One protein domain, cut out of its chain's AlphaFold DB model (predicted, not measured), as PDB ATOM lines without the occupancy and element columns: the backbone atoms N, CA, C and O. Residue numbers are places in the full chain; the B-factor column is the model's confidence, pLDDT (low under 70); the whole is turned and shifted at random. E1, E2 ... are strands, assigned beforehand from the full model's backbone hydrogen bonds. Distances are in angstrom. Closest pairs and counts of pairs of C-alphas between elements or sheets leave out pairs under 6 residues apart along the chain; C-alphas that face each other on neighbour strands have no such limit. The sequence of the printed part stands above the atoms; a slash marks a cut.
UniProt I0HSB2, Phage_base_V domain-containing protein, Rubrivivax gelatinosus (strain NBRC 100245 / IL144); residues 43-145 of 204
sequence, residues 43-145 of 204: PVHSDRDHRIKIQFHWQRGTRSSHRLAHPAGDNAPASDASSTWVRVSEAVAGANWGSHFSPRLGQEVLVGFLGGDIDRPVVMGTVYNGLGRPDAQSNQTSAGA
ATOM      1  N   PRO A  43       9.825   1.175  29.522       65.88
ATOM      2  CA  PRO A  43       8.420   0.936  29.869       65.88
ATOM      3  C   PRO A  43       7.488   0.802  28.657       65.88
ATOM      4  O   PRO A  43       6.499   0.066  28.697       65.88
ATOM      5  N   VAL A  44       7.802   1.526  27.581       73.56
ATOM      6  CA  VAL A  44       7.100   1.498  26.296       73.56
ATOM      7  C   VAL A  44       8.129   1.195  25.217       73.56
ATOM      8  O   VAL A  44       9.120   1.909  25.088       73.56
ATOM      9  N   HIS A  45       7.895   0.137  24.443       78.50
ATOM     10  CA  HIS A  45       8.801  -0.298  23.386       78.50
ATOM     11  C   HIS A  45       8.010  -0.562  22.102       78.50
ATOM     12  O   HIS A  45       7.429  -1.636  21.923       78.50
ATOM     13  N   SER A  46       7.971   0.445  21.229       86.44
ATOM     14  CA  SER A  46       7.269   0.414  19.947       86.44
ATOM     15  C   SER A  46       8.156   0.884  18.789       86.44
ATOM     16  O   SER A  46       9.143   1.592  18.986       86.44
ATOM     17  N   ASP A  47       7.812   0.452  17.576       87.56
ATOM     18  CA  ASP A  47       8.434   0.892  16.319       87.56
ATOM     19  C   ASP A  47       7.622   2.029  15.655       87.56
ATOM     20  O   ASP A  47       6.485   2.297  16.047       87.56
ATOM     21  N   ARG A  48       8.178   2.663  14.610       87.81
ATOM     22  CA  ARG A  48       7.570   3.730  13.790       87.81
ATOM     23  C   ARG A  48       6.109   3.464  13.420       87.81
ATOM     24  O   ARG A  48       5.314   4.397  13.395       87.81
ATOM     25  N   ASP A  49       5.771   2.212  13.123       89.50
ATOM     26  CA  ASP A  49       4.443   1.809  12.643       89.50
ATOM     27  C   ASP A  49       3.490   1.371  13.775       89.50
ATOM     28  O   ASP A  49       2.559   0.602  13.532       89.50
ATOM     29  N   HIS A  50       3.738   1.800  15.020       89.69
ATOM     30  CA  HIS A  50       2.942   1.426  16.203       89.69
ATOM     31  C   HIS A  50       2.822  -0.093  16.392       89.69
ATOM     32  O   HIS A  50       1.766  -0.671  16.669       89.69
ATOM     33  N   ARG A  51       3.946  -0.774  16.177       92.38
ATOM     34  CA  ARG A  51       4.083  -2.207  16.436       92.38
ATOM     35  C   ARG A  51       4.753  -2.406  17.775       92.38
ATOM     36  O   ARG A  51       5.608  -1.610  18.150       92.38
ATOM     37  N   ILE A  52       4.417  -3.500  18.441       89.75
ATOM     38  CA  ILE A  52       5.042  -3.915  19.696       89.75
ATOM     39  C   ILE A  52       5.649  -5.305  19.555       89.75
ATOM     40  O   ILE A  52       5.265  -6.089  18.684       89.75
ATOM     41  N   LYS A  53       6.582  -5.619  20.444       88.94
ATOM     42  CA  LYS A  53       7.147  -6.955  20.590       88.94
ATOM     43  C   LYS A  53       6.351  -7.736  21.632       88.94
ATOM     44  O   LYS A  53       6.073  -7.240  22.723       88.94
ATOM     45  N   ILE A  54       5.976  -8.967  21.291       87.44
ATOM     46  CA  ILE A  54       5.227  -9.859  22.184       87.44
ATOM     47  C   ILE A  54       5.936 -11.199  22.351       87.44
ATOM     48  O   ILE A  54       6.716 -11.618  21.491       87.44
ATOM     49  N   GLN A  55       5.620 -11.874  23.449       85.62
ATOM     50  CA  GLN A  55       6.032 -13.239  23.725       85.62
ATOM     51  C   GLN A  55       4.830 -14.075  24.160       85.62
ATOM     52  O   GLN A  55       4.123 -13.720  25.104       85.62
ATOM     53  N   PHE A  56       4.614 -15.196  23.478       87.19
ATOM     54  CA  PHE A  56       3.557 -16.143  23.820       87.19
ATOM     55  C   PHE A  56       3.961 -17.051  24.983       87.19
ATOM     56  O   PHE A  56       5.138 -17.340  25.190       87.19
ATOM     57  N   HIS A  57       2.972 -17.591  25.692       82.81
ATOM     58  CA  HIS A  57       3.180 -18.439  26.877       82.81
ATOM     59  C   HIS A  57       3.917 -19.755  26.593       82.81
ATOM     60  O   HIS A  57       4.558 -20.328  27.472       82.81
ATOM     61  N   TRP A  58       3.837 -20.252  25.359       82.50
ATOM     62  CA  TRP A  58       4.536 -21.465  24.927       82.50
ATOM     63  C   TRP A  58       6.005 -21.214  24.550       82.50
ATOM     64  O   TRP A  58       6.773 -22.169  24.418       82.50
ATOM     65  N   GLN A  59       6.413 -19.949  24.413       81.38
ATOM     66  CA  GLN A  59       7.799 -19.566  24.172       81.38
ATOM     67  C   GLN A  59       8.593 -19.583  25.486       81.38
ATOM     68  O   GLN A  59       8.173 -19.058  26.517       81.38
ATOM     69  N   ARG A  60       9.762 -20.217  25.457       77.69
ATOM     70  CA  ARG A  60      10.580 -20.574  26.617       77.69
ATOM     71  C   ARG A  60      12.039 -20.214  26.382       77.69
ATOM     72  O   ARG A  60      12.556 -20.266  25.267       77.69
ATOM     73  N   GLY A  61      12.712 -19.881  27.465       74.06
ATOM     74  CA  GLY A  61      14.114 -19.522  27.450       74.06
ATOM     75  C   GLY A  61      14.540 -18.950  28.786       74.06
ATOM     76  O   GLY A  61      13.706 -18.544  29.595       74.06
ATOM     77  N   THR A  62      15.843 -18.889  29.008       68.25
ATOM     78  CA  THR A  62      16.442 -18.499  30.291       68.25
ATOM     79  C   THR A  62      15.971 -17.123  30.775       68.25
ATOM     80  O   THR A  62      15.869 -16.881  31.976       68.25
ATOM     81  N   ARG A  63      15.631 -16.220  29.847       66.00
ATOM     82  CA  ARG A  63      15.104 -14.879  30.149       66.00
ATOM     83  C   ARG A  63      13.646 -14.669  29.732       66.00
ATOM     84  O   ARG A  63      13.190 -13.531  29.745       66.00
ATOM     85  N   SER A  64      12.913 -15.718  29.343       69.56
ATOM     86  CA  SER A  64      11.521 -15.572  28.895       69.56
ATOM     87  C   SER A  64      10.632 -14.949  29.976       69.56
ATOM     88  O   SER A  64      10.921 -15.026  31.169       69.56
ATOM     89  N   SER A  65       9.517 -14.358  29.560       63.56
ATOM     90  CA  SER A  65       8.507 -13.755  30.431       63.56
ATOM     91  C   SER A  65       7.961 -14.732  31.476       63.56
ATOM     92  O   SER A  65       7.648 -14.328  32.591       63.56
ATOM     93  N   HIS A  66       7.929 -16.028  31.150       58.09
ATOM     94  CA  HIS A  66       7.559 -17.105  32.071       58.09
ATOM     95  C   HIS A  66       8.745 -17.688  32.858       58.09
ATOM     96  O   HIS A  66       8.533 -18.523  33.731       58.09
ATOM     97  N   ARG A  67       9.989 -17.275  32.568       59.78
ATOM     98  CA  ARG A  67      11.256 -17.754  33.169       59.78
ATOM     99  C   ARG A  67      11.430 -19.277  33.167       59.78
ATOM    100  O   ARG A  67      12.197 -19.828  33.952       59.78
ATOM    101  N   LEU A  68      10.714 -19.970  32.284       62.84
ATOM    102  CA  LEU A  68      10.813 -21.415  32.133       62.84
ATOM    103  C   LEU A  68      11.900 -21.727  31.107       62.84
ATOM    104  O   LEU A  68      11.802 -21.313  29.948       62.84
ATOM    105  N   ALA A  69      12.907 -22.493  31.532       67.50
ATOM    106  CA  ALA A  69      13.932 -23.024  30.644       67.50
ATOM    107  C   ALA A  69      13.309 -23.954  29.586       67.50
ATOM    108  O   ALA A  69      12.312 -24.638  29.840       67.50
ATOM    109  N   HIS A  70      13.893 -23.973  28.387       71.25
ATOM    110  CA  HIS A  70      13.489 -24.887  27.322       71.25
ATOM    111  C   HIS A  70      14.425 -26.113  27.295       71.25
ATOM    112  O   HIS A  70      15.643 -25.930  27.315       71.25
ATOM    113  N   PRO A  71      13.902 -27.355  27.217       75.31
ATOM    114  CA  PRO A  71      14.713 -28.575  27.325       75.31
ATOM    115  C   PRO A  71      15.713 -28.782  26.177       75.31
ATOM    116  O   PRO A  71      16.647 -29.560  26.324       75.31
ATOM    117  N   ALA A  72      15.537 -28.091  25.046       79.12
ATOM    118  CA  ALA A  72      16.391 -28.203  23.860       79.12
ATOM    119  C   ALA A  72      17.055 -26.866  23.460       79.12
ATOM    120  O   ALA A  72      17.344 -26.647  22.287       79.12
ATOM    121  N   GLY A  73      17.259 -25.957  24.421       73.88
ATOM    122  CA  GLY A  73      17.816 -24.616  24.190       73.88
ATOM    123  C   GLY A  73      16.746 -23.541  23.976       73.88
ATOM    124  O   GLY A  73      15.624 -23.849  23.582       73.88
ATOM    125  N   ASP A  74      17.077 -22.286  24.289       72.19
ATOM    126  CA  ASP A  74      16.138 -21.157  24.295       72.19
ATOM    127  C   ASP A  74      15.466 -20.958  22.926       72.19
ATOM    128  O   ASP A  74      16.129 -20.641  21.941       72.19
ATOM    129  N   ASN A  75      14.136 -21.072  22.872       75.00
ATOM    130  CA  ASN A  75      13.361 -20.746  21.669       75.00
ATOM    131  C   ASN A  75      12.831 -19.298  21.688       75.00
ATOM    132  O   ASN A  75      12.360 -18.793  20.670       75.00
ATOM    133  N   ALA A  76      12.949 -18.617  22.833       70.25
ATOM    134  CA  ALA A  76      12.740 -17.183  22.971       70.25
ATOM    135  C   ALA A  76      13.626 -16.601  24.093       70.25
ATOM    136  O   ALA A  76      13.185 -16.483  25.242       70.25
ATOM    137  N   PRO A  77      14.875 -16.204  23.778       65.00
ATOM    138  CA  PRO A  77      15.871 -15.767  24.764       65.00
ATOM    139  C   PRO A  77      15.621 -14.383  25.400       65.00
ATOM    140  O   PRO A  77      16.529 -13.834  26.037       65.00
ATOM    141  N   ALA A  78      14.421 -13.810  25.217       61.34
ATOM    142  CA  ALA A  78      14.008 -12.461  25.632       61.34
ATOM    143  C   ALA A  78      15.106 -11.395  25.445       61.34
ATOM    144  O   ALA A  78      15.409 -10.593  26.325       61.34
ATOM    145  N   SER A  79      15.749 -11.445  24.285       64.62
ATOM    146  CA  SER A  79      16.634 -10.421  23.742       64.62
ATOM    147  C   SER A  79      15.911  -9.618  22.664       64.62
ATOM    148  O   SER A  79      14.813  -9.980  22.232       64.62
ATOM    149  N   ASP A  80      16.575  -8.582  22.149       64.31
ATOM    150  CA  ASP A  80      16.082  -7.817  21.002       64.31
ATOM    151  C   ASP A  80      15.757  -8.705  19.790       64.31
ATOM    152  O   ASP A  80      14.828  -8.429  19.035       64.31
ATOM    153  N   ALA A  81      16.466  -9.827  19.658       63.03
ATOM    154  CA  ALA A  81      16.299 -10.793  18.579       63.03
ATOM    155  C   ALA A  81      15.125 -11.778  18.784       63.03
ATOM    156  O   ALA A  81      14.848 -12.583  17.902       63.03
ATOM    157  N   SER A  82      14.459 -11.772  19.946       59.31
ATOM    158  CA  SER A  82      13.604 -12.892  20.397       59.31
ATOM    159  C   SER A  82      12.101 -12.713  20.185       59.31
ATOM    160  O   SER A  82      11.319 -13.521  20.680       59.31
ATOM    161  N   SER A  83      11.668 -11.641  19.527       68.81
ATOM    162  CA  SER A  83      10.247 -11.291  19.423       68.81
ATOM    163  C   SER A  83       9.911 -10.732  18.049       68.81
ATOM    164  O   SER A  83      10.736 -10.091  17.398       68.81
ATOM    165  N   THR A  84       8.690 -11.010  17.600       77.94
ATOM    166  CA  THR A  84       8.175 -10.507  16.327       77.94
ATOM    167  C   THR A  84       7.452  -9.183  16.549       77.94
ATOM    168  O   THR A  84       6.789  -8.998  17.573       77.94
ATOM    169  N   TRP A  85       7.586  -8.260  15.598       89.56
ATOM    170  CA  TRP A  85       6.842  -7.005  15.608       89.56
ATOM    171  C   TRP A  85       5.393  -7.264  15.204       89.56
ATOM    172  O   TRP A  85       5.114  -7.686  14.081       89.56
ATOM    173  N   VAL A  86       4.466  -6.971  16.111       93.56
ATOM    174  CA  VAL A  86       3.033  -7.197  15.923       93.56
ATOM    175  C   VAL A  86       2.294  -5.872  15.935       93.56
ATOM    176  O   VAL A  86       2.540  -5.014  16.779       93.56
ATOM    177  N   ARG A  87       1.379  -5.706  14.977       94.81
ATOM    178  CA  ARG A  87       0.511  -4.525  14.893       94.81
ATOM    179  C   ARG A  87      -0.512  -4.527  16.020       94.81
ATOM    180  O   ARG A  87      -1.054  -5.582  16.349       94.81
ATOM    181  N   VAL A  88      -0.810  -3.340  16.534       94.38
ATOM    182  CA  VAL A  88      -1.841  -3.106  17.548       94.38
ATOM    183  C   VAL A  88      -3.086  -2.537  16.875       94.38
ATOM    184  O   VAL A  88      -2.987  -1.619  16.063       94.38
ATOM    185  N   SER A  89      -4.256  -3.115  17.153       94.50
ATOM    186  CA  SER A  89      -5.520  -2.562  16.678       94.50
ATOM    187  C   SER A  89      -5.902  -1.356  17.520       94.50
ATOM    188  O   SER A  89      -5.913  -1.438  18.745       94.50
ATOM    189  N   GLU A  90      -6.282  -0.282  16.849       92.50
ATOM    190  CA  GLU A  90      -6.726   0.966  17.455       92.50
ATOM    191  C   GLU A  90      -8.239   1.136  17.285       92.50
ATOM    192  O   GLU A  90      -8.829   0.587  16.352       92.50
ATOM    193  N   ALA A  91      -8.871   1.911  18.170       91.75
ATOM    194  CA  ALA A  91     -10.297   2.225  18.064       91.75
ATOM    195  C   ALA A  91     -10.612   3.009  16.778       91.75
ATOM    196  O   ALA A  91     -11.648   2.789  16.155       91.75
ATOM    197  N   VAL A  92      -9.707   3.909  16.373       92.31
ATOM    198  CA  VAL A  92      -9.777   4.650  15.108       92.31
ATOM    199  C   VAL A  92      -8.372   4.769  14.523       92.31
ATOM    200  O   VAL A  92      -7.477   5.267  15.196       92.31
ATOM    201  N   ALA A  93      -8.178   4.369  13.263       92.38
ATOM    202  CA  ALA A  93      -6.903   4.499  12.557       92.38
ATOM    203  C   ALA A  93      -7.116   5.167  11.189       92.38
ATOM    204  O   ALA A  93      -7.595   4.539  10.244       92.38
ATOM    205  N   GLY A  94      -6.785   6.454  11.101       90.75
ATOM    206  CA  GLY A  94      -6.840   7.268   9.888       90.75
ATOM    207  C   GLY A  94      -5.451   7.704   9.414       90.75
ATOM    208  O   GLY A  94      -4.433   7.465  10.063       90.75
ATOM    209  N   ALA A  95      -5.392   8.360   8.254       94.06
ATOM    210  CA  ALA A  95      -4.140   8.878   7.708       94.06
ATOM    211  C   ALA A  95      -3.597  10.022   8.584       94.06
ATOM    212  O   ALA A  95      -4.042  11.160   8.461       94.06
ATOM    213  N   ASN A  96      -2.637   9.710   9.461       87.19
ATOM    214  CA  ASN A  96      -2.034  10.644  10.420       87.19
ATOM    215  C   ASN A  96      -3.021  11.233  11.458       87.19
ATOM    216  O   ASN A  96      -2.805  12.320  11.986       87.19
ATOM    217  N   TRP A  97      -4.116  10.526  11.751       88.56
ATOM    218  CA  TRP A  97      -5.054  10.868  12.826       88.56
ATOM    219  C   TRP A  97      -5.740   9.597  13.339       88.56
ATOM    220  O   TRP A  97      -5.860   8.621  12.603       88.56
ATOM    221  N   GLY A  98      -6.201   9.588  14.588       89.88
ATOM    222  CA  GLY A  98      -6.859   8.418  15.172       89.88
ATOM    223  C   GLY A  98      -6.676   8.324  16.682       89.88
ATOM    224  O   GLY A  98      -6.247   9.285  17.324       89.88
ATOM    225  N   SER A  99      -7.010   7.163  17.242       87.06
ATOM    226  CA  SER A  99      -6.647   6.800  18.609       87.06
ATOM    227  C   SER A  99      -5.220   6.266  18.658       87.06
ATOM    228  O   SER A  99      -4.676   5.794  17.661       87.06
ATOM    229  N   HIS A 100      -4.616   6.360  19.837       83.50
ATOM    230  CA  HIS A 100      -3.303   5.795  20.087       83.50
ATOM    231  C   HIS A 100      -3.227   5.285  21.524       83.50
ATOM    232  O   HIS A 100      -3.247   6.074  22.476       83.50
ATOM    233  N   PHE A 101      -3.086   3.975  21.689       83.38
ATOM    234  CA  PHE A 101      -2.689   3.354  22.942       83.38
ATOM    235  C   PHE A 101      -1.561   2.351  22.679       83.38
ATOM    236  O   PHE A 101      -1.670   1.452  21.853       83.38
ATOM    237  N   SER A 102      -0.445   2.499  23.394       84.56
ATOM    238  CA  SER A 102       0.657   1.539  23.322       84.56
ATOM    239  C   SER A 102       0.632   0.652  24.562       84.56
ATOM    240  O   SER A 102       0.836   1.173  25.663       84.56
ATOM    241  N   PRO A 103       0.432  -0.671  24.416       84.62
ATOM    242  CA  PRO A 103       0.671  -1.615  25.496       84.62
ATOM    243  C   PRO A 103       2.093  -1.470  26.050       84.62
ATOM    244  O   PRO A 103       3.050  -1.239  25.305       84.62
ATOM    245  N   ARG A 104       2.220  -1.590  27.367       79.25
ATOM    246  CA  ARG A 104       3.473  -1.432  28.113       79.25
ATOM    247  C   ARG A 104       4.124  -2.774  28.392       79.25
ATOM    248  O   ARG A 104       3.454  -3.806  28.423       79.25
ATOM    249  N   LEU A 105       5.426  -2.745  28.661       77.50
ATOM    250  CA  LEU A 105       6.200  -3.936  28.999       77.50
ATOM    251  C   LEU A 105       5.570  -4.696  30.181       77.50
ATOM    252  O   LEU A 105       5.259  -4.119  31.222       77.50
ATOM    253  N   GLY A 106       5.374  -6.004  30.009       75.81
ATOM    254  CA  GLY A 106       4.771  -6.888  31.007       75.81
ATOM    255  C   GLY A 106       3.240  -6.888  31.048       75.81
ATOM    256  O   GLY A 106       2.674  -7.685  31.793       75.81
ATOM    257  N   GLN A 107       2.556  -6.048  30.263       79.81
ATOM    258  CA  GLN A 107       1.101  -6.140  30.127       79.81
ATOM    259  C   GLN A 107       0.701  -7.359  29.297       79.81
ATOM    260  O   GLN A 107       1.429  -7.794  28.401       79.81
ATOM    261  N   GLU A 108      -0.480  -7.896  29.598       85.19
ATOM    262  CA  GLU A 108      -1.064  -8.990  28.838       85.19
ATOM    263  C   GLU A 108      -1.977  -8.458  27.738       85.19
ATOM    264  O   GLU A 108      -2.836  -7.597  27.954       85.19
ATOM    265  N   VAL A 109      -1.765  -8.976  26.533       90.25
ATOM    266  CA  VAL A 109      -2.483  -8.593  25.322       90.25
ATOM    267  C   VAL A 109      -3.234  -9.778  24.743       90.25
ATOM    268  O   VAL A 109      -2.765 -10.916  24.796       90.25
ATOM    269  N   LEU A 110      -4.388  -9.491  24.150       94.44
ATOM    270  CA  LEU A 110      -5.139 -10.435  23.339       94.44
ATOM    271  C   LEU A 110      -4.620 -10.393  21.901       94.44
ATOM    272  O   LEU A 110      -4.530  -9.323  21.295       94.44
ATOM    273  N   VAL A 111      -4.300 -11.556  21.349       95.12
ATOM    274  CA  VAL A 111      -3.710 -11.727  20.022       95.12
ATOM    275  C   VAL A 111      -4.625 -12.595  19.172       95.12
ATOM    276  O   VAL A 111      -4.921 -13.742  19.515       95.12
ATOM    277  N   GLY A 112      -5.050 -12.053  18.036       95.75
ATOM    278  CA  GLY A 112      -5.727 -12.812  16.994       95.75
ATOM    279  C   GLY A 112      -4.831 -13.053  15.791       95.75
ATOM    280  O   GLY A 112      -3.818 -12.382  15.599       95.75
ATOM    281  N   PHE A 113      -5.231 -14.010  14.962       95.44
ATOM    282  CA  PHE A 113      -4.451 -14.470  13.820       95.44
ATOM    283  C   PHE A 113      -5.282 -14.355  12.545       95.44
ATOM    284  O   PHE A 113      -6.367 -14.932  12.438       95.44
ATOM    285  N   LEU A 114      -4.790 -13.580  11.578       93.81
ATOM    286  CA  LEU A 114      -5.536 -13.293  10.353       93.81
ATOM    287  C   LEU A 114      -5.730 -14.575   9.533       93.81
ATOM    288  O   LEU A 114      -4.762 -15.169   9.065       93.81
ATOM    289  N   GLY A 115      -6.986 -14.999   9.361       92.31
ATOM    290  CA  GLY A 115      -7.317 -16.250   8.671       92.31
ATOM    291  C   GLY A 115      -6.850 -17.513   9.405       92.31
ATOM    292  O   GLY A 115      -6.686 -18.547   8.767       92.31
ATOM    293  N   GLY A 116      -6.587 -17.429  10.716       92.50
ATOM    294  CA  GLY A 116      -6.047 -18.543  11.504       92.50
ATOM    295  C   GLY A 116      -4.574 -18.861  11.220       92.50
ATOM    296  O   GLY A 116      -4.087 -19.902  11.660       92.50
ATOM    297  N   ASP A 117      -3.864 -17.990  10.493       92.19
ATOM    298  CA  ASP A 117      -2.447 -18.155  10.166       92.19
ATOM    299  C   ASP A 117      -1.556 -17.687  11.323       92.19
ATOM    300  O   ASP A 117      -1.538 -16.498  11.660       92.19
ATOM    301  N   ILE A 118      -0.792 -18.613  11.909       91.00
ATOM    302  CA  ILE A 118       0.076 -18.342  13.066       91.00
ATOM    303  C   ILE A 118       1.160 -17.296  12.774       91.00
ATOM    304  O   ILE A 118       1.616 -16.611  13.687       91.00
ATOM    305  N   ASP A 119       1.516 -17.122  11.498       91.62
ATOM    306  CA  ASP A 119       2.532 -16.166  11.051       91.62
ATOM    307  C   ASP A 119       1.977 -14.736  10.906       91.62
ATOM    308  O   ASP A 119       2.719 -13.802  10.599       91.62
ATOM    309  N   ARG A 120       0.665 -14.536  11.108       93.62
ATOM    310  CA  ARG A 120      -0.017 -13.245  10.913       93.62
ATOM    311  C   ARG A 120      -0.747 -12.765  12.176       93.62
ATOM    312  O   ARG A 120      -1.963 -12.545  12.121       93.62
ATOM    313  N   PRO A 121      -0.033 -12.581  13.303       95.06
ATOM    314  CA  PRO A 121      -0.628 -12.085  14.535       95.06
ATOM    315  C   PRO A 121      -1.013 -10.601  14.429       95.06
ATOM    316  O   PRO A 121      -0.358  -9.807  13.744       95.06
ATOM    317  N   VAL A 122      -2.063 -10.220  15.152       95.31
ATOM    318  CA  VAL A 122      -2.491  -8.837  15.395       95.31
ATOM    319  C   VAL A 122      -2.973  -8.735  16.841       95.31
ATOM    320  O   VAL A 122      -3.772  -9.556  17.292       95.31
ATOM    321  N   VAL A 123      -2.495  -7.728  17.567       95.69
ATOM    322  CA  VAL A 123      -2.976  -7.421  18.917       95.69
ATOM    323  C   VAL A 123      -4.335  -6.739  18.811       95.69
ATOM    324  O   VAL A 123      -4.476  -5.744  18.110       95.69
ATOM    325  N   MET A 124      -5.328  -7.283  19.507       94.25
ATOM    326  CA  MET A 124      -6.715  -6.800  19.512       94.25
ATOM    327  C   MET A 124      -7.019  -5.876  20.698       94.25
ATOM    328  O   MET A 124      -7.977  -5.114  20.665       94.25
ATOM    329  N   GLY A 125      -6.234  -5.967  21.770       91.19
ATOM    330  CA  GLY A 125      -6.454  -5.208  22.996       91.19
ATOM    331  C   GLY A 125      -5.630  -5.747  24.160       91.19
ATOM    332  O   GLY A 125      -4.853  -6.689  24.000       91.19
ATOM    333  N   THR A 126      -5.813  -5.158  25.337       88.44
ATOM    334  CA  THR A 126      -5.164  -5.570  26.591       88.44
ATOM    335  C   THR A 126      -6.172  -6.194  27.542       88.44
ATOM    336  O   THR A 126      -7.317  -5.747  27.609       88.44
ATOM    337  N   VAL A 127      -5.735  -7.178  28.320       84.31
ATOM    338  CA  VAL A 127      -6.557  -7.826  29.347       84.31
ATOM    339  C   VAL A 127      -5.887  -7.716  30.712       84.31
ATOM    340  O   VAL A 127      -4.664  -7.762  30.829       84.31
ATOM    341  N   TYR A 128      -6.695  -7.561  31.761       77.62
ATOM    342  CA  TYR A 128      -6.202  -7.647  33.133       77.62
ATOM    343  C   TYR A 128      -5.981  -9.109  33.513       77.62
ATOM    344  O   TYR A 128      -6.839  -9.952  33.273       77.62
ATOM    345  N   ASN A 129      -4.863  -9.387  34.176       69.25
ATOM    346  CA  ASN A 129      -4.461 -10.737  34.573       69.25
ATOM    347  C   ASN A 129      -4.269 -10.886  36.089       69.25
ATOM    348  O   ASN A 129      -3.544 -11.756  36.565       69.25
ATOM    349  N   GLY A 130      -4.893  -9.996  36.865       59.88
ATOM    350  CA  GLY A 130      -4.787  -9.976  38.325       59.88
ATOM    351  C   GLY A 130      -3.489  -9.363  38.868       59.88
ATOM    352  O   GLY A 130      -3.431  -9.059  40.058       59.88
ATOM    353  N   LEU A 131      -2.489  -9.073  38.022       54.44
ATOM    354  CA  LEU A 131      -1.232  -8.407  38.401       54.44
ATOM    355  C   LEU A 131      -1.336  -6.866  38.399       54.44
ATOM    356  O   LEU A 131      -0.390  -6.169  38.057       54.44
ATOM    357  N   GLY A 132      -2.486  -6.316  38.798       47.59
ATOM    358  CA  GLY A 132      -2.741  -4.868  38.895       47.59
ATOM    359  C   GLY A 132      -2.563  -4.280  40.298       47.59
ATOM    360  O   GLY A 132      -3.022  -3.169  40.557       47.59
ATOM    361  N   ARG A 133      -1.964  -5.035  41.229       51.88
ATOM    362  CA  ARG A 133      -1.658  -4.528  42.571       51.88
ATOM    363  C   ARG A 133      -0.502  -3.518  42.508       51.88
ATOM    364  O   ARG A 133       0.357  -3.655  41.636       51.88
ATOM    365  N   PRO A 134      -0.458  -2.517  43.410       49.66
ATOM    366  CA  PRO A 134       0.571  -1.479  43.384       49.66
ATOM    367  C   PRO A 134       2.008  -2.027  43.360       49.66
ATOM    368  O   PRO A 134       2.881  -1.416  42.750       49.66
ATOM    369  N   ASP A 135       2.225  -3.196  43.959       49.94
ATOM    370  CA  ASP A 135       3.487  -3.925  44.095       49.94
ATOM    371  C   ASP A 135       3.794  -4.906  42.949       49.94
ATOM    372  O   ASP A 135       4.886  -5.480  42.915       49.94
ATOM    373  N   ALA A 136       2.881  -5.097  41.993       52.44
ATOM    374  CA  ALA A 136       3.095  -6.021  40.887       52.44
ATOM    375  C   ALA A 136       4.293  -5.602  40.020       52.44
ATOM    376  O   ALA A 136       4.498  -4.424  39.726       52.44
ATOM    377  N   GLN A 137       5.073  -6.591  39.573       43.38
ATOM    378  CA  GLN A 137       6.350  -6.374  38.885       43.38
ATOM    379  C   GLN A 137       6.233  -5.500  37.618       43.38
ATOM    380  O   GLN A 137       7.176  -4.785  37.298       43.38
ATOM    381  N   SER A 138       5.089  -5.511  36.923       49.81
ATOM    382  CA  SER A 138       4.812  -4.662  35.748       49.81
ATOM    383  C   SER A 138       4.357  -3.237  36.097       49.81
ATOM    384  O   SER A 138       4.416  -2.345  35.254       49.81
ATOM    385  N   ASN A 139       3.909  -3.001  37.335       48.69
ATOM    386  CA  ASN A 139       3.449  -1.696  37.808       48.69
ATOM    387  C   ASN A 139       4.607  -0.810  38.300       48.69
ATOM    388  O   ASN A 139       4.540   0.414  38.191       48.69
ATOM    389  N   GLN A 140       5.693  -1.426  38.780       47.88
ATOM    390  CA  GLN A 140       6.905  -0.728  39.228       47.88
ATOM    391  C   GLN A 140       7.684  -0.081  38.071       47.88
ATOM    392  O   GLN A 140       8.385   0.906  38.268       47.88
ATOM    393  N   THR A 141       7.526  -0.589  36.847       50.41
ATOM    394  CA  THR A 141       8.167  -0.068  35.628       50.41
ATOM    395  C   THR A 141       7.391   1.076  34.972       50.41
ATOM    396  O   THR A 141       7.817   1.584  33.942       50.41
ATOM    397  N   SER A 142       6.228   1.480  35.492       51.09
ATOM    398  CA  SER A 142       5.376   2.504  34.860       51.09
ATOM    399  C   SER A 142       4.659   3.417  35.856       51.09
ATOM    400  O   SER A 142       3.579   3.917  35.552       51.09
ATOM    401  N   ALA A 143       5.260   3.654  37.024       53.78
ATOM    402  CA  ALA A 143       4.744   4.621  37.984       53.78
ATOM    403  C   ALA A 143       5.048   6.063  37.529       53.78
ATOM    404  O   ALA A 143       6.208   6.446  37.375       53.78
ATOM    405  N   GLY A 144       4.007   6.871  37.306       53.06
ATOM    406  CA  GLY A 144       4.144   8.326  37.144       53.06
ATOM    407  C   GLY A 144       4.466   9.032  38.469       53.06
ATOM    408  O   GLY A 144       4.313   8.444  39.537       53.06
ATOM    409  N   ALA A 145       4.848  10.316  38.416       53.09
ATOM    410  CA  ALA A 145       5.298  11.110  39.575       53.09
ATOM    411  C   ALA A 145       4.326  11.148  40.781       53.09
ATOM    412  O   ALA A 145       4.756  11.442  41.889       53.09
TER     413      ALA A 145
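Overview. This is residues 43 to 145 of the 204 residues of the protein "Phage_base_V domain-containing protein" of Rubrivivax gelatinosus (strain NBRC 100245 / IL144) (UniProt I0HSB2). Little regular structure: two strand hairpins, E1 with E2 and E3 with E4, cross to form one small curled, strongly twisted sheet, and long loops extend from it. The 103 printed residues hold four named strands, E1 to E4, and no named helix; the mixed sheet runs E1 E2 E4 E3. The class is all strand, with 24 residues in named elements. The whole is only just compact, close to loose, with radius of gyration 14.9 A and spans of 46 by 40 by 23 A.

Along the chain. E1, residues 51 to 56, begins at C-alpha (4.083, -2.207, 16.436) and measures 15.8 A. E2 is residues 84 to 88, 12.5 A; E3 is 108 to 113, 16.3 A. E4, 121 to 127, 16.5 A, ends at C-alpha (-6.557, -7.826, 29.347).

Arrangement. Hairpin E1 and E2 is antiparallel at 117 degrees, N 52 to O 86 2.9 A. E2 and E4 are parallel at 62 degrees, N 123 to O 87 2.9 A. Hairpin E3 and E4 is antiparallel at 147 degrees, N 110 to O 125 2.8 A. E2 and E3 are apart.

Size, cuts and confidence. The C-alphas farthest apart, Pro 71 and Trp 97, are 46.4 A apart. The printed part has no cut. Links E1 to E2 and E2 to E3 are long. pLDDT is under 70 at residues 43, 62 to 69, 77 to 83 and 129 to 145.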